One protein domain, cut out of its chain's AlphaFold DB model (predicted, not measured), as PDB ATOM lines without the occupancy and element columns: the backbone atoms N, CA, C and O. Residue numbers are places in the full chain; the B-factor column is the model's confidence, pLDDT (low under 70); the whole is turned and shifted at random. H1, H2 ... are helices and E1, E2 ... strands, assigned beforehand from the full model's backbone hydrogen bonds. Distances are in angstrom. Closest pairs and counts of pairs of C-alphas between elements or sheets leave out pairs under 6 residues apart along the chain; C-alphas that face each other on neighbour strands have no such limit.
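What this domain is: This is residues 245 to 454 of the 870 residues of an uncharacterized protein of Rhodoblastus sphagnicola (UniProt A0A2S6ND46). What shape do these atoms make? Three layers: a strongly twisted sheet of eight strands curls round H4 on one face, beside H3, with H2, H7 and the long H8 on the other. Residues 428 to 438 stick out as an arm beyond H8. What makes it up? There are 210 printed residues, mixed in class, with ten named helices and nine named strands, in the order H1-E1-E2-E3-H2-E4-H3-H4-E5-E6-H5-E7-H6-H7-E8-H8-H9-E9-H10. The mixed sheet runs E3-E2-E1-E4-E7-E5-E8-E6. The whole is compact, with a radius of gyration of the C-alphas of 17.7 A, and spans 64 by 35 by 31 A.

How they stand to each other: How does the printed part begin? H1, residues 245 to 250, only grazes the sheet. E1, 254 to 257, E2, 263 to 267, and E3, 274 to 277, form two hairpins and a meander, each strand the antiparallel neighbour of the one before; N 256 and O 265 are within hydrogen-bond range at 2.8 A, as are N 264 and O 276. E4, 300 to 304, is parallel to E1, with N 255 and O 300 at 2.9 A. Which helices touch? The hub H8, residues 407 to 424, touches H2, 278 to 290, with residues 418 to 422 alone, at a steep tilt of 57 degrees, the same way; the closest C-alphas, of Ala 286 and Arg 422, are 5.9 A apart. H3, 308 to 314, and H4, 318 to 328, touch only at the corner, with the C-alphas of Leu 312 and Asp 318 closest at 4.6 A. How do the helix backbones run? Every O i to N i+4 pair is within hydrogen-bond range in H1, H2, H3, H4, H6, residues 369 to 373, and H7, 382 to 389, but 12 of 14 in H8. H5, 356 to 360, has 0 of 1, with 2 of 2 O i to N i+3 pairs; H10, 443 to 453, has 0 of 7, with 6 of 8.

Where its parts are: Where are the anchors? C-alpha 245 of H1 is at (246.270, 186.171, 194.085) and C-alpha 453 of H10 at (241.009, 178.558, 181.159). Which elements remain? E5, residues 334 to 341, is parallel to E8, 390 to 397, with N 336 and O 391 at 2.9 A; E6, 346 to 351, is an edge strand and E7, 364 to 368, an inner one. H9, 432 to 435, and E9, 437 to 439, meet only through their link.

The domain as a whole: How large is it? The farthest C-alphas, of Lys 344 and Trp 432, are 65.1 A apart; the printed part has no cut and no long link. Where is confidence low? Residues 291 to 294, 352 to 354, 356, 374 to 379 and 421 to 452 have pLDDT under 70.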
ATOM      1  N   ARG A 245     245.622 185.616 192.882       90.00
ATOM      2  CA  ARG A 245     246.270 186.171 194.085       90.00
ATOM      3  C   ARG A 245     247.716 186.578 193.817       90.00
ATOM      4  O   ARG A 245     248.190 187.563 194.381       90.00
ATOM      5  N   LEU A 246     248.428 185.812 192.993       88.00
ATOM      6  CA  LEU A 246     249.775 186.174 192.561       88.00
ATOM      7  C   LEU A 246     249.742 187.396 191.633       88.00
ATOM      8  O   LEU A 246     250.552 188.302 191.808       88.00
ATOM      9  N   GLU A 247     248.781 187.449 190.712       87.31
ATOM     10  CA  GLU A 247     248.542 188.564 189.792       87.31
ATOM     11  C   GLU A 247     248.263 189.859 190.554       87.31
ATOM     12  O   GLU A 247     248.948 190.854 190.345       87.31
ATOM     13  N   GLU A 248     247.348 189.832 191.524       90.06
ATOM     14  CA  GLU A 248     247.034 190.994 192.355       90.06
ATOM     15  C   GLU A 248     248.268 191.537 193.086       90.06
ATOM     16  O   GLU A 248     248.432 192.748 193.222       90.06
ATOM     17  N   ARG A 249     249.150 190.647 193.550       87.06
ATOM     18  CA  ARG A 249     250.329 191.023 194.335       87.06
ATOM     19  C   ARG A 249     251.502 191.497 193.480       87.06
ATOM     20  O   ARG A 249     252.249 192.373 193.911       87.06
ATOM     21  N   GLU A 250     251.741 190.851 192.345       85.31
ATOM     22  CA  GLU A 250     253.000 190.982 191.598       85.31
ATOM     23  C   GLU A 250     252.827 191.632 190.232       85.31
ATOM     24  O   GLU A 250     253.747 192.302 189.763       85.31
ATOM     25  N   ALA A 251     251.669 191.447 189.599       85.56
ATOM     26  CA  ALA A 251     251.433 191.878 188.232       85.56
ATOM     27  C   ALA A 251     249.966 192.294 187.987       85.56
ATOM     28  O   ALA A 251     249.294 191.645 187.187       85.56
ATOM     29  N   PRO A 252     249.448 193.361 188.639       89.75
ATOM     30  CA  PRO A 252     248.048 193.755 188.491       89.75
ATOM     31  C   PRO A 252     247.625 193.948 187.030       89.75
ATOM     32  O   PRO A 252     248.329 194.587 186.249       89.75
ATOM     33  N   ARG A 253     246.455 193.432 186.653       88.81
ATOM     34  CA  ARG A 253     246.000 193.407 185.254       88.81
ATOM     35  C   ARG A 253     245.657 194.779 184.684       88.81
ATOM     36  O   ARG A 253     245.917 195.039 183.506       88.81
ATOM     37  N   PHE A 254     245.057 195.632 185.515       94.44
ATOM     38  CA  PHE A 254     244.468 196.906 185.117       94.44
ATOM     39  C   PHE A 254     245.224 198.093 185.723       94.44
ATOM     40  O   PHE A 254     245.583 198.079 186.903       94.44
ATOM     41  N   ALA A 255     245.408 199.143 184.922       95.31
ATOM     42  CA  ALA A 255     245.811 200.477 185.363       95.31
ATOM     43  C   ALA A 255     244.674 201.470 185.095       95.31
ATOM     44  O   ALA A 255     244.391 201.781 183.936       95.31
ATOM     45  N   LYS A 256     244.027 201.978 186.148       96.56
ATOM     46  CA  LYS A 256     242.964 202.981 186.047       96.56
ATOM     47  C   LYS A 256     243.486 204.403 186.178       96.56
ATOM     48  O   LYS A 256     244.208 204.728 187.122       96.56
ATOM     49  N   PHE A 257     243.004 205.250 185.277       95.25
ATOM     50  CA  PHE A 257     243.160 206.697 185.280       95.25
ATOM     51  C   PHE A 257     241.776 207.335 185.394       95.25
ATOM     52  O   PHE A 257     240.831 206.887 184.743       95.25
ATOM     53  N   GLU A 258     241.644 208.377 186.205       94.44
ATOM     54  CA  GLU A 258     240.379 209.088 186.399       94.44
ATOM     55  C   GLU A 258     240.642 210.596 186.536       94.44
ATOM     56  O   GLU A 258     241.602 210.983 187.213       94.44
ATOM     57  N   PRO A 259     239.819 211.458 185.910       93.19
ATOM     58  CA  PRO A 259     239.934 212.905 186.051       93.19
ATOM     59  C   PRO A 259     239.918 213.352 187.517       93.19
ATOM     60  O   PRO A 259     239.083 212.916 188.305       93.19
ATOM     61  N   GLY A 260     240.833 214.252 187.877       88.25
ATOM     62  CA  GLY A 260     240.963 214.772 189.242       88.25
ATOM     63  C   GLY A 260     241.793 213.899 190.191       88.25
ATOM     64  O   GLY A 260     242.116 214.355 191.287       88.25
ATOM     65  N   MET A 261     242.199 212.689 189.786       88.06
ATOM     66  CA  MET A 261     243.162 211.885 190.547       88.06
ATOM     67  C   MET A 261     244.606 212.295 190.229       88.06
ATOM     68  O   MET A 261     244.967 212.530 189.080       88.06
ATOM     69  N   THR A 262     245.464 212.330 191.251       81.81
ATOM     70  CA  THR A 262     246.900 212.658 191.124       81.81
ATOM     71  C   THR A 262     247.788 211.440 190.832       81.81
ATOM     72  O   THR A 262     249.014 211.553 190.772       81.81
ATOM     73  N   GLY A 263     247.188 210.262 190.652       88.69
ATOM     74  CA  GLY A 263     247.889 208.996 190.489       88.69
ATOM     75  C   GLY A 263     247.103 207.979 189.666       88.69
ATOM     76  O   GLY A 263     246.055 208.283 189.101       88.69
ATOM     77  N   VAL A 264     247.635 206.763 189.616       93.81
ATOM     78  CA  VAL A 264     247.102 205.617 188.876       93.81
ATOM     79  C   VAL A 264     246.686 204.543 189.871       93.81
ATOM     80  O   VAL A 264     247.451 204.205 190.776       93.81
ATOM     81  N   GLU A 265     245.488 203.991 189.718       96.12
ATOM     82  CA  GLU A 265     245.034 202.850 190.518       96.12
ATOM     83  C   GLU A 265     245.362 201.538 189.801       96.12
ATOM     84  O   GLU A 265     244.896 201.297 188.690       96.12
ATOM     85  N   LEU A 266     246.143 200.669 190.437       95.06
ATOM     86  CA  LEU A 266     246.461 199.328 189.951       95.06
ATOM     87  C   LEU A 266     245.553 198.297 190.622       95.06
ATOM     88  O   LEU A 266     245.360 198.360 191.839       95.06
ATOM     89  N   PHE A 267     245.015 197.345 189.855       95.25
ATOM     90  CA  PHE A 267     244.176 196.277 190.410       95.25
ATOM     91  C   PHE A 267     244.039 195.050 189.501       95.25
ATOM     92  O   PHE A 267     244.289 195.104 188.297       95.25
ATOM     93  N   VAL A 268     243.600 193.941 190.103       93.00
ATOM     94  CA  VAL A 268     242.984 192.797 189.402       93.00
ATOM     95  C   VAL A 268     241.492 192.786 189.694       93.00
ATOM     96  O   VAL A 268     240.697 192.805 188.764       93.00
ATOM     97  N   ASP A 269     241.108 192.836 190.972       94.62
ATOM     98  CA  ASP A 269     239.720 193.019 191.398       94.62
ATOM     99  C   ASP A 269     239.408 194.520 191.524       94.62
ATOM    100  O   ASP A 269     240.085 195.211 192.291       94.62
ATOM    101  N   PRO A 270     238.391 195.063 190.826       94.31
ATOM    102  CA  PRO A 270     238.072 196.492 190.867       94.31
ATOM    103  C   PRO A 270     237.747 197.022 192.267       94.31
ATOM    104  O   PRO A 270     237.795 198.237 192.471       94.31
ATOM    105  N   ARG A 271     237.431 196.156 193.238       91.81
ATOM    106  CA  ARG A 271     237.157 196.532 194.635       91.81
ATOM    107  C   ARG A 271     238.413 196.594 195.504       91.81
ATOM    108  O   ARG A 271     238.351 197.101 196.620       91.81
ATOM    109  N   ARG A 272     239.552 196.102 195.009       93.06
ATOM    110  CA  ARG A 272     240.838 196.056 195.718       93.06
ATOM    111  C   ARG A 272     241.888 196.785 194.884       93.06
ATOM    112  O   ARG A 272     242.535 196.204 194.019       93.06
ATOM    113  N   ARG A 273     242.021 198.090 195.130       92.81
ATOM    114  CA  ARG A 273     242.860 198.995 194.332       92.81
ATOM    115  C   ARG A 273     244.054 199.502 195.129       92.81
ATOM    116  O   ARG A 273     243.927 199.821 196.309       92.81
ATOM    117  N   GLN A 274     245.199 199.615 194.462       93.44
ATOM    118  CA  GLN A 274     246.402 200.250 194.989       93.44
ATOM    119  C   GLN A 274     246.711 201.515 194.188       93.44
ATOM    120  O   GLN A 274     246.948 201.439 192.987       93.44
ATOM    121  N   THR A 275     246.768 202.671 194.842       94.56
ATOM    122  CA  THR A 275     247.150 203.926 194.182       94.56
ATOM    123  C   THR A 275     248.668 204.105 194.177       94.56
ATOM    124  O   THR A 275     249.320 203.963 195.211       94.56
ATOM    125  N   ILE A 276     249.223 204.451 193.017       93.00
ATOM    126  CA  ILE A 276     250.608 204.905 192.842       93.00
ATOM    127  C   ILE A 276     250.617 206.291 192.198       93.00
ATOM    128  O   ILE A 276     249.689 206.640 191.473       93.00
ATOM    129  N   ASP A 277     251.651 207.096 192.434       89.50
ATOM    130  CA  ASP A 277     251.779 208.379 191.739       89.50
ATOM    131  C   ASP A 277     252.085 208.188 190.236       89.50
ATOM    132  O   ASP A 277     252.585 207.146 189.795       89.50
ATOM    133  N   LEU A 278     251.763 209.200 189.425       82.81
ATOM    134  CA  LEU A 278     251.943 209.138 187.970       82.81
ATOM    135  C   LEU A 278     253.422 209.015 187.559       82.81
ATOM    136  O   LEU A 278     253.741 208.370 186.558       82.81
ATOM    137  N   ALA A 279     254.345 209.594 188.332       82.00
ATOM    138  CA  ALA A 279     255.773 209.511 188.041       82.00
ATOM    139  C   ALA A 279     256.295 208.073 188.209       82.00
ATOM    140  O   ALA A 279     257.099 207.606 187.403       82.00
ATOM    141  N   GLU A 280     255.815 207.352 189.218       85.62
ATOM    142  CA  GLU A 280     256.085 205.939 189.447       85.62
ATOM    143  C   GLU A 280     255.458 205.066 188.364       85.62
ATOM    144  O   GLU A 280     256.137 204.188 187.830       85.62
ATOM    145  N   ALA A 281     254.213 205.339 187.966       84.62
ATOM    146  CA  ALA A 281     253.581 204.646 186.846       84.62
ATOM    147  C   ALA A 281     254.411 204.795 185.554       84.62
ATOM    148  O   ALA A 281     254.722 203.799 184.895       84.62
ATOM    149  N   ASN A 282     254.871 206.014 185.256       79.81
ATOM    150  CA  ASN A 282     255.745 206.309 184.118       79.81
ATOM    151  C   ASN A 282     257.087 205.569 184.200       79.81
ATOM    152  O   ASN A 282     257.537 204.995 183.204       79.81
ATOM    153  N   ARG A 283     257.722 205.529 185.382       80.25
ATOM    154  CA  ARG A 283     258.960 204.761 185.604       80.25
ATOM    155  C   ARG A 283     258.751 203.267 185.360       80.25
ATOM    156  O   ARG A 283     259.571 202.647 184.680       80.25
ATOM    157  N   ARG A 284     257.665 202.686 185.884       82.81
ATOM    158  CA  ARG A 284     257.340 201.260 185.706       82.81
ATOM    159  C   ARG A 284     257.078 200.917 184.246       82.81
ATOM    160  O   ARG A 284     257.672 199.965 183.748       82.81
ATOM    161  N   LEU A 285     256.279 201.722 183.545       80.12
ATOM    162  CA  LEU A 285     256.017 201.548 182.115       80.12
ATOM    163  C   LEU A 285     257.312 201.608 181.291       80.12
ATOM    164  O   LEU A 285     257.553 200.750 180.440       80.12
ATOM    165  N   ALA A 286     258.175 202.592 181.558       77.06
ATOM    166  CA  ALA A 286     259.454 202.721 180.866       77.06
ATOM    167  C   ALA A 286     260.380 201.520 181.125       77.06
ATOM    168  O   ALA A 286     260.978 200.988 180.187       77.06
ATOM    169  N   ARG A 287     260.464 201.047 182.379       77.94
ATOM    170  CA  ARG A 287     261.260 199.864 182.754       77.94
ATOM    171  C   ARG A 287     260.722 198.599 182.081       77.94
ATOM    172  O   ARG A 287     261.509 197.882 181.464       77.94
ATOM    173  N   ALA A 288     259.407 198.375 182.138       77.00
ATOM    174  CA  ALA A 288     258.744 197.229 181.519       77.00
ATOM    175  C   ALA A 288     258.963 197.198 180.000       77.00
ATOM    176  O   ALA A 288     259.162 196.143 179.423       77.00
ATOM    177  N   ARG A 289     259.018 198.351 179.331       73.12
ATOM    178  CA  ARG A 289     259.276 198.407 177.881       73.12
ATOM    179  C   ARG A 289     260.723 198.197 177.493       73.12
ATOM    180  O   ARG A 289     260.993 197.594 176.462       73.12
ATOM    181  N   ARG A 290     261.649 198.715 178.299       71.88
ATOM    182  CA  ARG A 290     263.083 198.532 178.064       71.88
ATOM    183  C   ARG A 290     263.491 197.074 178.259       71.88
ATOM    184  O   ARG A 290     264.378 196.596 177.560       71.88
ATOM    185  N   ALA A 291     262.891 196.405 179.239       68.62
ATOM    186  CA  ALA A 291     263.213 195.032 179.576       68.62
ATOM    187  C   ALA A 291     261.985 194.350 180.204       68.62
ATOM    188  O   ALA A 291     261.857 194.310 181.429       68.62
ATOM    189  N   ARG A 292     261.088 193.825 179.354       66.75
ATOM    190  CA  ARG A 292     259.812 193.179 179.745       66.75
ATOM    191  C   ARG A 292     260.020 192.021 180.719       66.75
ATOM    192  O   ARG A 292     259.258 191.830 181.656       66.75
ATOM    193  N   GLN A 293     261.161 191.358 180.587       65.75
ATOM    194  CA  GLN A 293     261.640 190.323 181.491       65.75
ATOM    195  C   GLN A 293     261.982 190.783 182.923       65.75
ATOM    196  O   GLN A 293     262.094 189.949 183.813       65.75
ATOM    197  N   GLN A 294     262.207 192.084 183.167       68.62
ATOM    198  CA  GLN A 294     262.736 192.597 184.448       68.62
ATOM    199  C   GLN A 294     261.749 193.479 185.211       68.62
ATOM    200  O   GLN A 294     262.057 193.904 186.330       68.62
ATOM    201  N   ALA A 295     260.630 193.847 184.588       73.56
ATOM    202  CA  ALA A 295     259.635 194.735 185.161       73.56
ATOM    203  C   ALA A 295     258.282 194.569 184.491       73.56
ATOM    204  O   ALA A 295     258.190 194.321 183.291       73.56
ATOM    205  N   PHE A 296     257.240 194.811 185.276       79.25
ATOM    206  CA  PHE A 296     255.865 194.702 184.841       79.25
ATOM    207  C   PHE A 296     255.166 196.063 184.882       79.25
ATOM    208  O   PHE A 296     255.335 196.848 185.819       79.25
ATOM    209  N   PHE A 297     254.346 196.311 183.867       85.44
ATOM    210  CA  PHE A 297     253.317 197.338 183.888       85.44
ATOM    211  C   PHE A 297     252.025 196.731 183.324       85.44
ATOM    212  O   PHE A 297     252.127 195.942 182.379       85.44
ATOM    213  N   PRO A 298     250.843 197.071 183.870       89.38
ATOM    214  CA  PRO A 298     249.576 196.494 183.430       89.38
ATOM    215  C   PRO A 298     249.361 196.587 181.918       89.38
ATOM    216  O   PRO A 298     249.597 197.629 181.300       89.38
ATOM    217  N   GLY A 299     248.896 195.486 181.325       86.75
ATOM    218  CA  GLY A 299     248.613 195.398 179.892       86.75
ATOM    219  C   GLY A 299     247.303 196.074 179.482       86.75
ATOM    220  O   GLY A 299     247.131 196.385 178.305       86.75
ATOM    221  N   ILE A 300     246.401 196.329 180.436       92.69
ATOM    222  CA  ILE A 300     245.082 196.916 180.192       92.69
ATOM    223  C   ILE A 300     244.975 198.257 180.921       92.69
ATOM    224  O   ILE A 300     245.136 198.338 182.140       92.69
ATOM    225  N   LEU A 301     244.688 199.315 180.170       95.31
ATOM    226  CA  LEU A 301     244.442 200.658 180.686       95.31
ATOM    227  C   LEU A 301     242.932 200.889 180.788       95.31
ATOM    228  O   LEU A 301     242.191 200.544 179.869       95.31
ATOM    229  N   VAL A 302     242.483 201.483 181.891       97.31
ATOM    230  CA  VAL A 302     241.078 201.821 182.146       97.31
ATOM    231  C   VAL A 302     240.978 203.322 182.385       97.31
ATOM    232  O   VAL A 302     241.295 203.812 183.465       97.31
ATOM    233  N   PHE A 303     240.521 204.078 181.398       96.56
ATOM    234  CA  PHE A 303     240.161 205.477 181.603       96.56
ATOM    235  C   PHE A 303     238.724 205.508 182.102       96.56
ATOM    236  O   PHE A 303     237.815 205.059 181.410       96.56
ATOM    237  N   SER A 304     238.519 205.984 183.321       96.44
ATOM    238  CA  SER A 304     237.218 205.984 183.979       96.44
ATOM    239  C   SER A 304     236.731 207.407 184.147       96.44
ATOM    240  O   SER A 304     237.457 208.249 184.671       96.44
ATOM    241  N   ALA A 305     235.481 207.671 183.780       95.81
ATOM    242  CA  ALA A 305     234.815 208.870 184.255       95.81
ATOM    243  C   ALA A 305     234.629 208.788 185.791       95.81
ATOM    244  O   ALA A 305     234.529 207.676 186.336       95.81
ATOM    245  N   PRO A 306     234.591 209.928 186.509       94.19
ATOM    246  CA  PRO A 306     234.505 209.933 187.967       94.19
ATOM    247  C   PRO A 306     233.318 209.117 188.496       94.19
ATOM    248  O   PRO A 306     232.165 209.342 188.125       94.19
ATOM    249  N   GLY A 307     233.604 208.142 189.363       92.25
ATOM    250  CA  GLY A 307     232.588 207.286 189.987       92.25
ATOM    251  C   GLY A 307     231.991 206.189 189.091       92.25
ATOM    252  O   GLY A 307     231.148 205.428 189.570       92.25
ATOM    253  N   ALA A 308     232.429 206.044 187.834       95.00
ATOM    254  CA  ALA A 308     231.863 205.064 186.900       95.00
ATOM    255  C   ALA A 308     231.988 203.613 187.406       95.00
ATOM    256  O   ALA A 308     230.992 202.893 187.474       95.00
ATOM    257  N   LEU A 309     233.183 203.194 187.849       94.69
ATOM    258  CA  LEU A 309     233.376 201.854 188.425       94.69
ATOM    259  C   LEU A 309     232.548 201.623 189.698       94.69
ATOM    260  O   LEU A 309     232.083 200.509 189.923       94.69
ATOM    261  N   ALA A 310     232.341 202.652 190.526       94.12
ATOM    262  CA  ALA A 310     231.521 202.528 191.732       94.12
ATOM    263  C   ALA A 310     230.043 202.284 191.383       94.12
ATOM    264  O   ALA A 310     229.397 201.448 192.010       94.12
ATOM    265  N   ARG A 311     229.524 202.944 190.337       94.88
ATOM    266  CA  ARG A 311     228.161 202.691 189.840       94.88
ATOM    267  C   ARG A 311     228.003 201.284 189.276       94.88
ATOM    268  O   ARG A 311     227.032 200.613 189.610       94.88
ATOM    269  N   LEU A 312     228.983 200.791 188.518       95.75
ATOM    270  CA  LEU A 312     228.982 199.392 188.078       95.75
ATOM    271  C   LEU A 312     229.024 198.411 189.255       95.75
ATOM    272  O   LEU A 312     228.342 197.390 189.217       95.75
ATOM    273  N   ALA A 313     229.792 198.709 190.306       95.12
ATOM    274  CA  ALA A 313     229.858 197.864 191.495       95.12
ATOM    275  C   ALA A 313     228.523 197.831 192.257       95.12
ATOM    276  O   ALA A 313     228.100 196.758 192.692       95.12
ATOM    277  N   ASN A 314     227.825 198.967 192.359       93.69
ATOM    278  CA  ASN A 314     226.471 199.042 192.924       93.69
ATOM    279  C   ASN A 314     225.457 198.262 192.074       93.69
ATOM    280  O   ASN A 314     224.610 197.554 192.612       93.69
ATOM    281  N   ALA A 315     225.603 198.311 190.747       93.94
ATOM    282  CA  ALA A 315     224.826 197.499 189.816       93.94
ATOM    283  C   ALA A 315     225.235 196.010 189.798       93.94
ATOM    284  O   ALA A 315     224.551 195.210 189.174       93.94
ATOM    285  N   ARG A 316     226.317 195.612 190.487       95.81
ATOM    286  CA  ARG A 316     226.898 194.250 190.476       95.81
ATOM    287  C   ARG A 316     227.496 193.809 189.129       95.81
ATOM    288  O   ARG A 316     227.703 192.613 188.922       95.81
ATOM    289  N   LEU A 317     227.808 194.756 188.241       95.94
ATOM    290  CA  LEU A 317     228.310 194.520 186.877       95.94
ATOM    291  C   LEU A 317     229.792 194.853 186.677       95.94
ATOM    292  O   LEU A 317     230.336 194.550 185.618       95.94
ATOM    293  N   ASP A 318     230.461 195.452 187.665       95.75
ATOM    294  CA  ASP A 318     231.873 195.867 187.600       95.75
ATOM    295  C   ASP A 318     232.789 194.769 187.049       95.75
ATOM    296  O   ASP A 318     233.545 194.992 186.102       95.75
ATOM    297  N   ARG A 319     232.675 193.558 187.595       95.50
ATOM    298  CA  ARG A 319     233.515 192.430 187.179       95.50
ATOM    299  C   ARG A 319     233.156 191.890 185.798       95.50
ATOM    300  O   ARG A 319     234.058 191.554 185.034       95.50
ATOM    301  N   ALA A 320     231.868 191.820 185.471       95.19
ATOM    302  CA  ALA A 320     231.400 191.304 184.186       95.19
ATOM    303  C   ALA A 320     231.747 192.240 183.028       95.19
ATOM    304  O   ALA A 320     232.193 191.778 181.981       95.19
ATOM    305  N   VAL A 321     231.613 193.551 183.240       96.44
ATOM    306  CA  VAL A 321     232.002 194.577 182.268       96.44
ATOM    307  C   VAL A 321     233.503 194.535 182.010       96.44
ATOM    308  O   VAL A 321     233.913 194.497 180.854       96.44
ATOM    309  N   LEU A 322     234.333 194.489 183.058       96.44
ATOM    310  CA  LEU A 322     235.789 194.416 182.895       96.44
ATOM    311  C   LEU A 322     236.238 193.109 182.235       96.44
ATOM    312  O   LEU A 322     237.115 193.135 181.376       96.44
ATOM    313  N   TRP A 323     235.618 191.983 182.599       94.75
ATOM    314  CA  TRP A 323     235.885 190.693 181.965       94.75
ATOM    315  C   TRP A 323     235.505 190.701 180.479       94.75
ATOM    316  O   TRP A 323     236.319 190.328 179.637       94.75
ATOM    317  N   ARG A 324     234.305 191.191 180.134       93.62
ATOM    318  CA  ARG A 324     233.846 191.264 178.739       93.62
ATOM    319  C   ARG A 324     234.699 192.230 177.921       93.62
ATOM    320  O   ARG A 324     235.051 191.911 176.793       93.62
ATOM    321  N   ALA A 325     235.070 193.376 178.492       94.62
ATOM    322  CA  ALA A 325     235.979 194.317 177.850       94.62
ATOM    323  C   ALA A 325     237.354 193.681 177.599       94.62
ATOM    324  O   ALA A 325     237.872 193.799 176.498       94.62
ATOM    325  N   GLN A 326     237.918 192.955 178.572       92.44
ATOM    326  CA  GLN A 326     239.168 192.219 178.373       92.44
ATOM    327  C   GLN A 326     239.052 191.197 177.241       92.44
ATOM    328  O   GLN A 326     239.948 191.134 176.410       92.44
ATOM    329  N   ARG A 327     237.959 190.430 177.188       89.31
ATOM    330  CA  ARG A 327     237.745 189.438 176.130       89.31
ATOM    331  C   ARG A 327     237.688 190.078 174.741       89.31
ATOM    332  O   ARG A 327     238.293 189.566 173.809       89.31
ATOM    333  N   LEU A 328     237.006 191.219 174.615       91.31
ATOM    334  CA  LEU A 328     236.989 192.002 173.376       91.31
ATOM    335  C   LEU A 328     238.380 192.551 173.027       91.31
ATOM    336  O   LEU A 328     238.702 192.707 171.862       91.31
ATOM    337  N   LEU A 329     239.244 192.834 174.002       91.62
ATOM    338  CA  LEU A 329     240.601 193.313 173.727       91.62
ATOM    339  C   LEU A 329     241.550 192.241 173.157       91.62
ATOM    340  O   LEU A 329     242.668 192.585 172.764       91.62
ATOM    341  N   ASP A 330     241.133 190.975 173.075       87.25
ATOM    342  CA  ASP A 330     241.921 189.936 172.400       87.25
ATOM    343  C   ASP A 330     242.073 190.243 170.897       87.25
ATOM    344  O   ASP A 330     243.153 190.056 170.333       87.25
ATOM    345  N   ASP A 331     241.024 190.775 170.257       88.12
ATOM    346  CA  ASP A 331     241.002 191.168 168.840       88.12
ATOM    347  C   ASP A 331     240.802 192.681 168.615       88.12
ATOM    348  O   ASP A 331     241.039 193.178 167.510       88.12
ATOM    349  N   ARG A 332     240.416 193.439 169.650       91.50
ATOM    350  CA  ARG A 332     240.204 194.897 169.605       91.50
ATOM    351  C   ARG A 332     241.298 195.665 170.338       91.50
ATOM    352  O   ARG A 332     241.930 195.172 171.268       91.50
ATOM    353  N   ALA A 333     241.521 196.919 169.952       91.62
ATOM    354  CA  ALA A 333     242.500 197.772 170.635       91.62
ATOM    355  C   ALA A 333     241.899 198.560 171.808       91.62
ATOM    356  O   ALA A 333     242.607 198.889 172.766       91.62
ATOM    357  N   ILE A 334     240.607 198.887 171.715       93.00
ATOM    358  CA  ILE A 334     239.892 199.760 172.646       93.00
ATOM    359  C   ILE A 334     238.403 199.396 172.705       93.00
ATOM    360  O   ILE A 334     237.784 199.080 171.694       93.00
ATOM    361  N   VAL A 335     237.819 199.465 173.896       95.19
ATOM    362  CA  VAL A 335     236.403 199.216 174.166       95.19
ATOM    363  C   VAL A 335     235.819 200.444 174.857       95.19
ATOM    364  O   VAL A 335     236.319 200.866 175.902       95.19
ATOM    365  N   ALA A 336     234.758 201.007 174.282       94.94
ATOM    366  CA  ALA A 336     233.990 202.088 174.887       94.94
ATOM    367  C   ALA A 336     232.817 201.495 175.671       94.94
ATOM    368  O   ALA A 336     231.940 200.852 175.092       94.94
ATOM    369  N   VAL A 337     232.804 201.700 176.989       95.31
ATOM    370  CA  VAL A 337     231.733 201.220 177.865       95.31
ATOM    371  C   VAL A 337     230.739 202.339 178.123       95.31
ATOM    372  O   VAL A 337     231.115 203.388 178.648       95.31
ATOM    373  N   ARG A 338     229.464 202.104 177.814       92.69
ATOM    374  CA  ARG A 338     228.364 203.055 178.016       92.69
ATOM    375  C   ARG A 338     227.405 202.581 179.093       92.69
ATOM    376  O   ARG A 338     227.277 201.384 179.333       92.69
ATOM    377  N   PHE A 339     226.753 203.537 179.741       93.56
ATOM    378  CA  PHE A 339     225.757 203.298 180.779       93.56
ATOM    379  C   PHE A 339     224.380 203.676 180.252       93.56
ATOM    380  O   PHE A 339     224.158 204.841 179.921       93.56
ATOM    381  N   ASP A 340     223.480 202.701 180.225       90.00
ATOM    382  CA  ASP A 340     222.084 202.894 179.864       90.00
ATOM    383  C   ASP A 340     221.208 202.619 181.097       90.00
ATOM    384  O   ASP A 340     221.302 201.564 181.732       90.00
ATOM    385  N   ALA A 341     220.338 203.567 181.442       87.12
ATOM    386  CA  ALA A 341     219.395 203.380 182.536       87.12
ATOM    387  C   ALA A 341     218.223 202.500 182.072       87.12
ATOM    388  O   ALA A 341     217.502 202.864 181.144       87.12
ATOM    389  N   ASP A 342     218.010 201.368 182.740       83.06
ATOM    390  CA  ASP A 342     216.864 200.481 182.515       83.06
ATOM    391  C   ASP A 342     216.238 200.116 183.860       83.06
ATOM    392  O   ASP A 342     216.815 199.372 184.648       83.06
ATOM    393  N   ALA A 343     215.043 200.645 184.124       75.31
ATOM    394  CA  ALA A 343     214.371 200.507 185.412       75.31
ATOM    395  C   ALA A 343     214.051 199.056 185.807       75.31
ATOM    396  O   ALA A 343     213.780 198.802 186.977       75.31
ATOM    397  N   LYS A 344     214.035 198.116 184.853       76.31
ATOM    398  CA  LYS A 344     213.604 196.733 185.095       76.31
ATOM    399  C   LYS A 344     214.706 195.714 184.856       76.31
ATOM    400  O   LYS A 344     214.601 194.602 185.362       76.31
ATOM    401  N   ARG A 345     215.742 196.046 184.086       84.25
ATOM    402  CA  ARG A 345     216.722 195.055 183.634       84.25
ATOM    403  C   ARG A 345     218.137 195.380 184.063       84.25
ATOM    404  O   ARG A 345     218.541 196.534 184.159       84.25
ATOM    405  N   LEU A 346     218.900 194.320 184.282       91.19
ATOM    406  CA  LEU A 346     220.337 194.366 184.493       91.19
ATOM    407  C   LEU A 346     221.010 193.561 183.381       91.19
ATOM    408  O   LEU A 346     220.649 192.404 183.195       91.19
ATOM    409  N   GLY A 347     221.979 194.122 182.660       93.75
ATOM    410  CA  GLY A 347     222.590 193.404 181.537       93.75
ATOM    411  C   GLY A 347     223.821 194.060 180.929       93.75
ATOM    412  O   GLY A 347     224.177 195.187 181.278       93.75
ATOM    413  N   ILE A 348     224.462 193.340 180.007       93.69
ATOM    414  CA  ILE A 348     225.550 193.849 179.165       93.69
ATOM    415  C   ILE A 348     225.297 193.497 177.697       93.69
ATOM    416  O   ILE A 348     224.923 192.378 177.386       93.69
ATOM    417  N   GLU A 349     225.536 194.420 176.777       91.25
ATOM    418  CA  GLU A 349     225.334 194.205 175.342       91.25
ATOM    419  C   GLU A 349     226.579 194.651 174.576       91.25
ATOM    420  O   GLU A 349     227.041 195.782 174.727       91.25
ATOM    421  N   THR A 350     227.123 193.765 173.743       87.88
ATOM    422  CA  THR A 350     228.208 194.102 172.815       87.88
ATOM    423  C   THR A 350     227.618 194.574 171.489       87.88
ATOM    424  O   THR A 350     226.710 193.937 170.958       87.88
ATOM    425  N   ARG A 351     228.140 195.676 170.943       83.12
ATOM    426  CA  ARG A 351     227.764 196.201 169.626       83.12
ATOM    427  C   ARG A 351     229.006 196.254 168.737       83.12
ATOM    428  O   ARG A 351     229.983 196.925 169.067       83.12
ATOM    429  N   ASP A 352     228.961 195.535 167.613       62.12
ATOM    430  CA  ASP A 352     230.123 195.322 166.734       62.12
ATOM    431  C   ASP A 352     230.506 196.541 165.877       62.12
ATOM    432  O   ASP A 352     231.632 196.620 165.385       62.12
ATOM    433  N   ALA A 353     229.598 197.505 165.687       60.81
ATOM    434  CA  ALA A 353     229.883 198.722 164.933       60.81
ATOM    435  C   ALA A 353     230.426 199.817 165.863       60.81
ATOM    436  O   ALA A 353     229.706 200.316 166.725       60.81
ATOM    437  N   ALA A 354     231.680 200.228 165.653       63.25
ATOM    438  CA  ALA A 354     232.264 201.390 166.312       63.25
ATOM    439  C   ALA A 354     231.548 202.670 165.843       63.25
ATOM    440  O   ALA A 354     231.914 203.261 164.828       63.25
ATOM    441  N   ASN A 355     230.509 203.098 166.563       70.88
ATOM    442  CA  ASN A 355     229.939 204.427 166.383       70.88
ATOM    443  C   ASN A 355     230.893 205.449 167.034       70.88
ATOM    444  O   ASN A 355     231.113 205.351 168.240       70.88
ATOM    445  N   PRO A 356     231.453 206.432 166.306       69.25
ATOM    446  CA  PRO A 356     232.307 207.463 166.900       69.25
ATOM    447  C   PRO A 356     231.661 208.193 168.090       69.25
ATOM    448  O   PRO A 356     232.354 208.548 169.045       69.25
ATOM    449  N   ASP A 357     230.330 208.330 168.096       76.31
ATOM    450  CA  ASP A 357     229.580 208.922 169.213       76.31
ATOM    451  C   ASP A 357     229.671 208.084 170.501       76.31
ATOM    452  O   ASP A 357     229.521 208.608 171.608       76.31
ATOM    453  N   ALA A 358     229.943 206.780 170.384       78.81
ATOM    454  CA  ALA A 358     230.097 205.889 171.528       78.81
ATOM    455  C   ALA A 358     231.303 206.269 172.390       78.81
ATOM    456  O   ALA A 358     231.244 206.117 173.609       78.81
ATOM    457  N   LEU A 359     232.368 206.803 171.777       84.19
ATOM    458  CA  LEU A 359     233.538 207.275 172.508       84.19
ATOM    459  C   LEU A 359     233.196 208.527 173.330       84.19
ATOM    460  O   LEU A 359     233.557 208.606 174.502       84.19
ATOM    461  N   ALA A 360     232.456 209.476 172.746       83.75
ATOM    462  CA  ALA A 360     232.050 210.720 173.409       83.75
ATOM    463  C   ALA A 360     231.116 210.485 174.612       83.75
ATOM    464  O   ALA A 360     231.188 211.209 175.602       83.75
ATOM    465  N   GLY A 361     230.261 209.461 174.537       86.12
ATOM    466  CA  GLY A 361     229.343 209.066 175.612       86.12
ATOM    467  C   GLY A 361     229.872 207.979 176.555       86.12
ATOM    468  O   GLY A 361     229.084 207.410 177.315       86.12
ATOM    469  N   ALA A 362     231.157 207.626 176.482       91.81
ATOM    470  CA  ALA A 362     231.712 206.522 177.252       91.81
ATOM    471  C   ALA A 362     231.861 206.866 178.743       91.81
ATOM    472  O   ALA A 362     232.459 207.874 179.121       91.81
ATOM    473  N   ALA A 363     231.391 205.968 179.606       95.06
ATOM    474  CA  ALA A 363     231.660 205.997 181.039       95.06
ATOM    475  C   ALA A 363     233.033 205.393 181.377       95.06
ATOM    476  O   ALA A 363     233.678 205.828 182.334       95.06
ATOM    477  N   LEU A 364     233.489 204.406 180.592       96.50
ATOM    478  CA  LEU A 364     234.848 203.863 180.647       96.50
ATOM    479  C   LEU A 364     235.414 203.708 179.232       96.50
ATOM    480  O   LEU A 364     234.695 203.306 178.320       96.50
ATOM    481  N   LEU A 365     236.717 203.917 179.077       96.00
ATOM    482  CA  LEU A 365     237.486 203.457 177.923       96.00
ATOM    483  C   LEU A 365     238.488 202.414 178.411       96.00
ATOM    484  O   LEU A 365     239.361 202.721 179.222       96.00
ATOM    485  N   VAL A 366     238.360 201.180 177.935       96.75
ATOM    486  CA  VAL A 366     239.260 200.077 178.290       96.75
ATOM    487  C   VAL A 366     240.116 199.771 177.073       96.75
ATOM    488  O   VAL A 366     239.579 199.497 176.008       96.75
ATOM    489  N   ALA A 367     241.436 199.850 177.191       94.69
ATOM    490  CA  ALA A 367     242.319 199.757 176.036       94.69
ATOM    491  C   ALA A 367     243.583 198.963 176.333       94.69
ATOM    492  O   ALA A 367     244.092 198.957 177.456       94.69
ATOM    493  N   ARG A 368     244.136 198.335 175.299       91.62
ATOM    494  CA  ARG A 368     245.438 197.686 175.405       91.62
ATOM    495  C   ARG A 368     246.554 198.720 175.504       91.62
ATOM    496  O   ARG A 368     246.665 199.632 174.681       91.62
ATOM    497  N   ALA A 369     247.430 198.545 176.488       86.75
ATOM    498  CA  ALA A 369     248.560 199.436 176.705       86.75
ATOM    499  C   ALA A 369     249.512 199.451 175.499       86.75
ATOM    500  O   ALA A 369     250.002 200.514 175.116       86.75
ATOM    501  N   ASP A 370     249.769 198.296 174.879       82.25
ATOM    502  CA  ASP A 370     250.676 198.178 173.736       82.25
ATOM    503  C   ASP A 370     250.144 198.898 172.489       82.25
ATOM    504  O   ASP A 370     250.892 199.672 171.897       82.25
ATOM    505  N   ALA A 371     248.857 198.754 172.166       85.12
ATOM    506  CA  ALA A 371     248.210 199.433 171.046       85.12
ATOM    507  C   ALA A 371     248.300 200.963 171.165       85.12
ATOM    508  O   ALA A 371     248.602 201.654 170.195       85.12
ATOM    509  N   LEU A 372     248.114 201.503 172.373       82.50
ATOM    510  CA  LEU A 372     248.126 202.950 172.593       82.50
ATOM    511  C   LEU A 372     249.521 203.566 172.604       82.50
ATOM    512  O   LEU A 372     249.673 204.763 172.351       82.50
ATOM    513  N   THR A 373     250.550 202.784 172.925       74.56
ATOM    514  CA  THR A 373     251.856 203.353 173.263       74.56
ATOM    515  C   THR A 373     253.032 202.750 172.472       74.56
ATOM    516  O   THR A 373     254.176 203.132 172.737       74.56
ATOM    517  N   ALA A 374     252.813 201.801 171.549       67.31
ATOM    518  CA  ALA A 374     253.867 201.135 170.762       67.31
ATOM    519  C   ALA A 374     254.770 202.109 169.959       67.31
ATOM    520  O   ALA A 374     254.370 203.236 169.678       67.31
ATOM    521  N   PRO A 375     256.023 201.726 169.618       57.91
ATOM    522  CA  PRO A 375     256.942 202.501 168.760       57.91
ATOM    523  C   PRO A 375     256.350 202.917 167.432       57.91
ATOM    524  O   PRO A 375     256.452 204.087 167.078       57.91
ATOM    525  N   ASP A 376     255.697 201.960 166.793       56.97
ATOM    526  CA  ASP A 376     255.124 202.095 165.464       56.97
ATOM    527  C   ASP A 376     253.607 202.293 165.545       56.97
ATOM    528  O   ASP A 376     252.914 202.161 164.538       56.97
ATOM    529  N   ALA A 377     253.079 202.587 166.748       59.38
ATOM    530  CA  ALA A 377     251.693 203.005 166.880       59.38
ATOM    531  C   ALA A 377     251.514 204.227 165.969       59.38
ATOM    532  O   ALA A 377     252.284 205.189 166.110       59.38
ATOM    533  N   PRO A 378     250.557 204.199 165.026       58.31
ATOM    534  CA  PRO A 378     250.317 205.331 164.152       58.31
ATOM    535  C   PRO A 378     250.132 206.594 165.002       58.31
ATOM    536  O   PRO A 378     249.640 206.524 166.131       58.31
ATOM    537  N   SER A 379     250.452 207.775 164.469       64.50
ATOM    538  CA  SER A 379     250.082 209.057 165.099       64.50
ATOM    539  C   SER A 379     248.562 209.300 165.089       64.50
ATOM    540  O   SER A 379     248.114 210.442 165.080       64.50
ATOM    541  N   GLU A 380     247.784 208.224 165.019       71.81
ATOM    542  CA  GLU A 380     246.340 208.197 164.999       71.81
ATOM    543  C   GLU A 380     245.799 208.651 166.356       71.81
ATOM    544  O   GLU A 380     246.385 208.405 167.425       71.81
ATOM    545  N   THR A 381     244.678 209.355 166.296       80.38
ATOM    546  CA  THR A 381     243.937 209.776 167.480       80.38
ATOM    547  C   THR A 381     243.218 208.575 168.102       80.38
ATOM    548  O   THR A 381     243.038 207.537 167.462       80.38
ATOM    549  N   LEU A 382     242.758 208.700 169.353       84.88
ATOM    550  CA  LEU A 382     241.907 207.664 169.958       84.88
ATOM    551  C   LEU A 382     240.644 207.392 169.123       84.88
ATOM    552  O   LEU A 382     240.210 206.245 169.044       84.88
ATOM    553  N   ASN A 383     240.101 208.420 168.460       85.06
ATOM    554  CA  ASN A 383     238.953 208.294 167.560       85.06
ATOM    555  C   ASN A 383     239.270 207.418 166.344       85.06
ATOM    556  O   ASN A 383     238.471 206.556 165.982       85.06
ATOM    557  N   ASP A 384     240.437 207.616 165.731       85.12
ATOM    558  CA  ASP A 384     240.875 206.837 164.570       85.12
ATOM    559  C   ASP A 384     241.085 205.362 164.950       85.12
ATOM    560  O   ASP A 384     240.596 204.458 164.267       85.12
ATOM    561  N   LEU A 385     241.744 205.114 166.090       86.25
ATOM    562  CA  LEU A 385     241.962 203.763 166.611       86.25
ATOM    563  C   LEU A 385     240.636 203.052 166.922       86.25
ATOM    564  O   LEU A 385     240.461 201.881 166.567       86.25
ATOM    565  N   PHE A 386     239.703 203.763 167.565       88.50
ATOM    566  CA  PHE A 386     238.371 203.250 167.879       88.50
ATOM    567  C   PHE A 386     237.566 202.956 166.609       88.50
ATOM    568  O   PHE A 386     236.988 201.883 166.490       88.50
ATOM    569  N   SER A 387     237.596 203.844 165.616       87.50
ATOM    570  CA  SER A 387     236.877 203.642 164.348       87.50
ATOM    571  C   SER A 387     237.393 202.429 163.568       87.50
ATOM    572  O   SER A 387     236.632 201.769 162.864       87.50
ATOM    573  N   ARG A 388     238.688 202.114 163.692       86.06
ATOM    574  CA  ARG A 388     239.333 201.007 162.972       86.06
ATOM    575  C   ARG A 388     239.207 199.661 163.682       86.06
ATOM    576  O   ARG A 388     239.085 198.635 163.020       86.06
ATOM    577  N   THR A 389     239.324 199.651 165.009       88.44
ATOM    578  CA  THR A 389     239.498 198.418 165.806       88.44
ATOM    579  C   THR A 389     238.765 198.439 167.147       88.44
ATOM    580  O   THR A 389     239.066 197.626 168.017       88.44
ATOM    581  N   GLY A 390     237.851 199.386 167.349       90.69
ATOM    582  CA  GLY A 390     237.095 199.532 168.585       90.69
ATOM    583  C   GLY A 390     235.883 198.608 168.673       90.69
ATOM    584  O   GLY A 390     235.447 198.028 167.677       90.69
ATOM    585  N   ALA A 391     235.336 198.495 169.880       93.06
ATOM    586  CA  ALA A 391     234.037 197.883 170.146       93.06
ATOM    587  C   ALA A 391     233.254 198.706 171.178       93.06
ATOM    588  O   ALA A 391     233.842 199.354 172.050       93.06
ATOM    589  N   GLU A 392     231.927 198.663 171.102       93.38
ATOM    590  CA  GLU A 392     231.042 199.273 172.095       93.38
ATOM    591  C   GLU A 392     230.473 198.192 173.026       93.38
ATOM    592  O   GLU A 392     230.050 197.118 172.591       93.38
ATOM    593  N   LEU A 393     230.464 198.489 174.326       94.00
ATOM    594  CA  LEU A 393     229.867 197.659 175.368       94.00
ATOM    595  C   LEU A 393     228.876 198.504 176.172       94.00
ATOM    596  O   LEU A 393     229.271 199.393 176.921       94.00
ATOM    597  N   ALA A 394     227.585 198.227 176.050       92.81
ATOM    598  CA  ALA A 394     226.561 198.880 176.852       92.81
ATOM    599  C   ALA A 394     226.309 198.071 178.128       92.81
ATOM    600  O   ALA A 394     226.053 196.873 178.063       92.81
ATOM    601  N   ALA A 395     226.371 198.714 179.289       94.62
ATOM    602  CA  ALA A 395     225.922 198.157 180.558       94.62
ATOM    603  C   ALA A 395     224.581 198.796 180.928       94.62
ATOM    604  O   ALA A 395     224.434 200.017 180.843       94.62
ATOM    605  N   ARG A 396     223.614 197.973 181.347       94.00
ATOM    606  CA  ARG A 396     222.248 198.398 181.672       94.00
ATOM    607  C   ARG A 396     221.914 198.093 183.128       94.00
ATOM    608  O   ARG A 396     222.149 196.967 183.563       94.00
ATOM    609  N   ALA A 397     221.390 199.072 183.866       92.44
ATOM    610  CA  ALA A 397     220.805 198.880 185.203       92.44
ATOM    611  C   ALA A 397     219.881 200.060 185.591       92.44
ATOM    612  O   ALA A 397     220.022 201.135 185.003       92.44
ATOM    613  N   PRO A 398     219.006 199.930 186.611       85.38
ATOM    614  CA  PRO A 398     218.034 200.972 186.979       85.38
ATOM    615  C   PRO A 398     218.619 202.353 187.296       85.38
ATOM    616  O   PRO A 398     218.031 203.375 186.957       85.38
ATOM    617  N   ASP A 399     219.787 202.393 187.928       83.50
ATOM    618  CA  ASP A 399     220.487 203.599 188.385       83.50
ATOM    619  C   ASP A 399     221.802 203.847 187.626       83.50
ATOM    620  O   ASP A 399     222.621 204.685 188.019       83.50
ATOM    621  N   LEU A 400     222.014 203.138 186.512       88.25
ATOM    622  CA  LEU A 400     223.245 203.223 185.741       88.25
ATOM    623  C   LEU A 400     223.163 204.364 184.724       88.25
ATOM    624  O   LEU A 400     222.823 204.190 183.561       88.25
ATOM    625  N   SER A 401     223.492 205.565 185.192       85.12
ATOM    626  CA  SER A 401     223.634 206.767 184.367       85.12
ATOM    627  C   SER A 401     224.876 207.555 184.781       85.12
ATOM    628  O   SER A 401     225.328 207.492 185.931       85.12
ATOM    629  N   LEU A 402     225.479 208.288 183.845       82.94
ATOM    630  CA  LEU A 402     226.618 209.159 184.123       82.94
ATOM    631  C   LEU A 402     226.655 210.316 183.125       82.94
ATOM    632  O   LEU A 402     226.700 210.100 181.922       82.94
ATOM    633  N   ALA A 403     226.660 211.543 183.644       77.56
ATOM    634  CA  ALA A 403     226.867 212.747 182.851       77.56
ATOM    635  C   ALA A 403     228.346 213.146 182.934       77.56
ATOM    636  O   ALA A 403     228.764 213.813 183.879       77.56
ATOM    637  N   PHE A 404     229.145 212.676 181.979       81.62
ATOM    638  CA  PHE A 404     230.535 213.091 181.809       81.62
ATOM    639  C   PHE A 404     230.942 212.903 180.344       81.62
ATOM    640  O   PHE A 404     230.874 211.791 179.837       81.62
ATOM    641  N   THR A 405     231.340 213.981 179.667       78.38
ATOM    642  CA  THR A 405     231.614 213.989 178.214       78.38
ATOM    643  C   THR A 405     233.098 214.098 177.871       78.38
ATOM    644  O   THR A 405     233.499 213.816 176.747       78.38
ATOM    645  N   ASP A 406     233.939 214.469 178.838       87.44
ATOM    646  CA  ASP A 406     235.336 214.846 178.580       87.44
ATOM    647  C   ASP A 406     236.314 213.669 178.738       87.44
ATOM    648  O   ASP A 406     237.533 213.852 178.782       87.44
ATOM    649  N   LEU A 407     235.802 212.435 178.824       91.81
ATOM    650  CA  LEU A 407     236.631 211.244 179.028       91.81
ATOM    651  C   LEU A 407     237.602 210.985 177.867       91.81
ATOM    652  O   LEU A 407     238.769 210.710 178.152       91.81
ATOM    653  N   PRO A 408     237.204 211.117 176.584       90.56
ATOM    654  CA  PRO A 408     238.135 210.932 175.470       90.56
ATOM    655  C   PRO A 408     239.260 211.969 175.450       90.56
ATOM    656  O   PRO A 408     240.404 211.631 175.144       90.56
ATOM    657  N   VAL A 409     238.955 213.221 175.809       91.25
ATOM    658  CA  VAL A 409     239.944 214.308 175.882       91.25
ATOM    659  C   VAL A 409     240.955 214.015 176.986       91.25
ATOM    660  O   VAL A 409     242.161 214.039 176.746       91.25
ATOM    661  N   PHE A 410     240.467 213.650 178.175       92.69
ATOM    662  CA  PHE A 410     241.316 213.231 179.288       92.69
ATOM    663  C   PHE A 410     242.197 212.028 178.919       92.69
ATOM    664  O   PHE A 410     243.410 212.064 179.125       92.69
ATOM    665  N   ALA A 411     241.608 210.981 178.335       92.19
ATOM    666  CA  ALA A 411     242.337 209.786 177.919       92.19
ATOM    667  C   ALA A 411     243.423 210.111 176.883       92.19
ATOM    668  O   ALA A 411     244.530 209.586 176.981       92.19
ATOM    669  N   THR A 412     243.141 211.012 175.936       90.69
ATOM    670  CA  THR A 412     244.118 211.471 174.937       90.69
ATOM    671  C   THR A 412     245.324 212.123 175.611       90.69
ATOM    672  O   THR A 412     246.451 211.717 175.335       90.69
ATOM    673  N   GLY A 413     245.098 213.045 176.555       89.12
ATOM    674  CA  GLY A 413     246.181 213.699 177.299       89.12
ATOM    675  C   GLY A 413     247.057 212.703 178.064       89.12
ATOM    676  O   GLY A 413     248.280 212.736 177.954       89.12
ATOM    677  N   ILE A 414     246.446 211.733 178.755       88.81
ATOM    678  CA  ILE A 414     247.200 210.680 179.452       88.81
ATOM    679  C   ILE A 414     248.000 209.821 178.465       88.81
ATOM    680  O   ILE A 414     249.160 209.508 178.717       88.81
ATOM    681  N   VAL A 415     247.417 209.422 177.332       87.06
ATOM    682  CA  VAL A 415     248.128 208.625 176.319       87.06
ATOM    683  C   VAL A 415     249.320 209.396 175.747       87.06
ATOM    684  O   VAL A 415     250.389 208.808 175.558       87.06
ATOM    685  N   GLU A 416     249.178 210.698 175.503       84.25
ATOM    686  CA  GLU A 416     250.273 211.572 175.076       84.25
ATOM    687  C   GLU A 416     251.377 211.670 176.132       84.25
ATOM    688  O   GLU A 416     252.552 211.491 175.793       84.25
ATOM    689  N   ASP A 417     251.019 211.834 177.406       81.12
ATOM    690  CA  ASP A 417     251.967 211.835 178.523       81.12
ATOM    691  C   ASP A 417     252.729 210.506 178.619       81.12
ATOM    692  O   ASP A 417     253.958 210.494 178.727       81.12
ATOM    693  N   LEU A 418     252.033 209.369 178.500       79.31
ATOM    694  CA  LEU A 418     252.648 208.036 178.501       79.31
ATOM    695  C   LEU A 418     253.587 207.844 177.294       79.31
ATOM    696  O   LEU A 418     254.673 207.262 177.422       79.31
ATOM    697  N   ARG A 419     253.209 208.354 176.111       77.94
ATOM    698  CA  ARG A 419     254.054 208.358 174.901       77.94
ATOM    699  C   ARG A 419     255.271 209.276 175.061       77.94
ATOM    700  O   ARG A 419     256.347 208.939 174.563       77.94
ATOM    701  N   HIS A 420     255.135 210.410 175.746       74.88
ATOM    702  CA  HIS A 420     256.216 211.369 175.967       74.88
ATOM    703  C   HIS A 420     257.196 210.902 177.046       74.88
ATOM    704  O   HIS A 420     258.408 210.960 176.831       74.88
ATOM    705  N   ALA A 421     256.703 210.354 178.163       67.31
ATOM    706  CA  ALA A 421     257.535 209.805 179.230       67.31
ATOM    707  C   ALA A 421     258.543 208.796 178.667       67.31
ATOM    708  O   ALA A 421     259.728 208.847 178.991       67.31
ATOM    709  N   ARG A 422     258.112 207.961 177.715       64.44
ATOM    710  CA  ARG A 422     258.990 207.057 176.965       64.44
ATOM    711  C   ARG A 422     260.173 207.760 176.283       64.44
ATOM    712  O   ARG A 422     261.267 207.210 176.319       64.44
ATOM    713  N   LYS A 423     259.974 208.917 175.641       64.25
ATOM    714  CA  LYS A 423     261.049 209.653 174.940       64.25
ATOM    715  C   LYS A 423     262.107 210.177 175.916       64.25
ATOM    716  O   LYS A 423     263.284 210.214 175.571       64.25
ATOM    717  N   ASN A 424     261.691 210.535 177.132       58.94
ATOM    718  CA  ASN A 424     262.563 211.118 178.157       58.94
ATOM    719  C   ASN A 424     263.422 210.078 178.888       58.94
ATOM    720  O   ASN A 424     264.481 210.413 179.420       58.94
ATOM    721  N   PHE A 425     263.022 208.805 178.877       57.91
ATOM    722  CA  PHE A 425     263.885 207.714 179.319       57.91
ATOM    723  C   PHE A 425     264.867 207.342 178.198       57.91
ATOM    724  O   PHE A 425     264.672 206.384 177.455       57.91
ATOM    725  N   SER A 426     265.937 208.140 178.097       45.38
ATOM    726  CA  SER A 426     267.135 207.875 177.294       45.38
ATOM    727  C   SER A 426     267.570 206.405 177.381       45.38
ATOM    728  O   SER A 426     267.556 205.791 178.456       45.38
ATOM    729  N   THR A 427     268.030 205.852 176.254       48.44
ATOM    730  CA  THR A 427     268.858 204.645 176.218       48.44
ATOM    731  C   THR A 427     270.143 204.912 177.004       48.44
ATOM    732  O   THR A 427     271.169 205.278 176.435       48.44
ATOM    733  N   GLN A 428     270.108 204.756 178.331       46.78
ATOM    734  CA  GLN A 428     271.341 204.657 179.103       46.78
ATOM    735  C   GLN A 428     272.202 203.583 178.455       46.78
ATOM    736  O   GLN A 428     271.694 202.481 178.209       46.78
ATOM    737  N   ASN A 429     273.467 203.940 178.221       43.91
ATOM    738  CA  ASN A 429     274.507 203.085 177.675       43.91
ATOM    739  C   ASN A 429     274.315 201.668 178.235       43.91
ATOM    740  O   ASN A 429     274.316 201.512 179.466       43.91
ATOM    741  N   PRO A 430     273.990 200.671 177.398       47.47
ATOM    742  CA  PRO A 430     273.836 199.320 177.889       47.47
ATOM    743  C   PRO A 430     275.152 198.957 178.571       47.47
ATOM    744  O   PRO A 430     276.237 199.100 178.016       47.47
ATOM    745  N   ASP A 431     275.060 198.576 179.840       55.53
ATOM    746  CA  ASP A 431     276.149 197.870 180.497       55.53
ATOM    747  C   ASP A 431     276.574 196.758 179.528       55.53
ATOM    748  O   ASP A 431     275.719 195.983 179.105       55.53
ATOM    749  N   TRP A 432     277.838 196.710 179.110       53.81
ATOM    750  CA  TRP A 432     278.311 195.736 178.117       53.81
ATOM    751  C   TRP A 432     277.980 194.294 178.546       53.81
ATOM    752  O   TRP A 432     277.774 193.413 177.713       53.81
ATOM    753  N   ARG A 433     277.826 194.057 179.860       54.84
ATOM    754  CA  ARG A 433     277.372 192.774 180.412       54.84
ATOM    755  C   ARG A 433     275.878 192.484 180.243       54.84
ATOM    756  O   ARG A 433     275.452 191.355 180.468       54.84
ATOM    757  N   ARG A 434     275.066 193.475 179.882       54.50
ATOM    758  CA  ARG A 434     273.655 193.318 179.495       54.50
ATOM    759  C   ARG A 434     273.495 192.997 178.011       54.50
ATOM    760  O   ARG A 434     272.525 192.331 177.680       54.50
ATOM    761  N   GLU A 435     274.417 193.416 177.143       53.84
ATOM    762  CA  GLU A 435     274.333 193.143 175.696       53.84
ATOM    763  C   GLU A 435     274.586 191.666 175.352       53.84
ATOM    764  O   GLU A 435     273.977 191.139 174.428       53.84
ATOM    765  N   TRP A 436     275.436 190.974 176.121       53.16
ATOM    766  CA  TRP A 436     275.807 189.568 175.877       53.16
ATOM    767  C   TRP A 436     275.032 188.522 176.710       53.16
ATOM    768  O   TRP A 436     275.324 187.330 176.618       53.16
ATOM    769  N   ARG A 437     274.103 188.947 177.585       65.75
ATOM    770  CA  ARG A 437     273.331 188.064 178.480       65.75
ATOM    771  C   ARG A 437     271.887 188.006 177.998       65.75
ATOM    772  O   ARG A 437     271.186 189.015 178.058       65.75
ATOM    773  N   HIS A 438     271.423 186.834 177.571       61.62
ATOM    774  CA  HIS A 438     270.037 186.676 177.128       61.62
ATOM    775  C   HIS A 438     269.071 186.657 178.329       61.62
ATOM    776  O   HIS A 438     269.401 186.085 179.377       61.62
ATOM    777  N   PRO A 439     267.890 187.292 178.216       62.25
ATOM    778  CA  PRO A 439     266.852 187.210 179.236       62.25
ATOM    779  C   PRO A 439     266.199 185.820 179.246       62.25
ATOM    780  O   PRO A 439     266.035 185.214 178.190       62.25
ATOM    781  N   ARG A 440     265.830 185.311 180.430       60.53
ATOM    782  CA  ARG A 440     265.232 183.968 180.580       60.53
ATOM    783  C   ARG A 440     263.708 183.926 180.684       60.53
ATOM    784  O   ARG A 440     263.139 182.889 180.378       60.53
ATOM    785  N   CYS A 441     263.047 184.988 181.135       63.47
ATOM    786  CA  CYS A 441     261.610 184.944 181.415       63.47
ATOM    787  C   CYS A 441     260.939 186.279 181.116       63.47
ATOM    788  O   CYS A 441     261.398 187.296 181.616       63.47
ATOM    789  N   ASP A 442     259.839 186.291 180.369       64.25
ATOM    790  CA  ASP A 442     258.960 187.456 180.271       64.25
ATOM    791  C   ASP A 442     257.750 187.231 181.184       64.25
ATOM    792  O   ASP A 442     257.012 186.257 181.037       64.25
ATOM    793  N   ILE A 443     257.547 188.112 182.165       64.69
ATOM    794  CA  ILE A 443     256.384 188.024 183.055       64.69
ATOM    795  C   ILE A 443     255.070 188.226 182.286       64.69
ATOM    796  O   ILE A 443     254.034 187.727 182.716       64.69
ATOM    797  N   SER A 444     255.100 188.903 181.132       59.91
ATOM    798  CA  SER A 444     253.928 189.032 180.264       59.91
ATOM    799  C   SER A 444     253.524 187.709 179.602       59.91
ATOM    800  O   SER A 444     252.340 187.522 179.335       59.91
ATOM    801  N   ASP A 445     254.439 186.739 179.492       62.06
ATOM    802  CA  ASP A 445     254.141 185.377 179.024       62.06
ATOM    803  C   ASP A 445     253.596 184.470 180.140       62.06
ATOM    804  O   ASP A 445     253.125 183.361 179.871       62.06
ATOM    805  N   ALA A 446     253.614 184.910 181.406       60.84
ATOM    806  CA  ALA A 446     253.031 184.141 182.508       60.84
ATOM    807  C   ALA A 446     251.512 183.955 182.331       60.84
ATOM    808  O   ALA A 446     250.959 182.965 182.804       60.84
ATOM    809  N   TYR A 447     250.850 184.847 181.586       57.69
ATOM    810  CA  TYR A 447     249.436 184.715 181.228       57.69
ATOM    811  C   TYR A 447     249.157 183.550 180.270       57.69
ATOM    812  O   TYR A 447     248.061 182.994 180.305       57.69
ATOM    813  N   ALA A 448     250.150 183.088 179.501       59.72
ATOM    814  CA  ALA A 448     250.012 181.880 178.687       59.72
ATOM    815  C   ALA A 448     249.864 180.605 179.546       59.72
ATOM    816  O   ALA A 448     249.307 179.613 179.089       59.72
ATOM    817  N   LEU A 449     250.276 180.622 180.828       60.78
ATOM    818  CA  LEU A 449     249.980 179.525 181.772       60.78
ATOM    819  C   LEU A 449     248.473 179.361 182.045       60.78
ATOM    820  O   LEU A 449     248.059 178.352 182.614       60.78
ATOM    821  N   ILE A 450     247.675 180.361 181.668       57.84
ATOM    822  CA  ILE A 450     246.250 180.510 181.967       57.84
ATOM    823  C   ILE A 450     245.399 180.305 180.701       57.84
ATOM    824  O   ILE A 450     244.184 180.163 180.787       57.84
ATOM    825  N   GLU A 451     246.027 180.207 179.526       59.56
ATOM    826  CA  GLU A 451     245.356 180.064 178.227       59.56
ATOM    827  C   GLU A 451     244.307 178.929 178.183       59.56
ATOM    828  O   GLU A 451     243.216 179.164 177.661       59.56
ATOM    829  N   PRO A 452     244.511 177.752 178.820       69.62
ATOM    830  CA  PRO A 452     243.494 176.698 178.831       69.62
ATOM    831  C   PRO A 452     242.191 177.053 179.568       69.62
ATOM    832  O   PRO A 452     241.204 176.332 179.417       69.62
ATOM    833  N   ILE A 453     242.184 178.103 180.401       74.69
ATOM    834  CA  ILE A 453     241.009 178.558 181.159       74.69
ATOM    835  C   ILE A 453     240.508 179.944 180.730       74.69
ATOM    836  O   ILE A 453     239.613 180.458 181.384       74.69
ATOM    837  N   GLY A 454     241.065 180.548 179.676       81.62
ATOM    838  CA  GLY A 454     240.642 181.863 179.181       81.62
ATOM    839  C   GLY A 454     240.849 183.029 180.170       81.62
ATOM    840  O   GLY A 454     241.492 182.876 181.217       81.62
TER     841      GLY A 454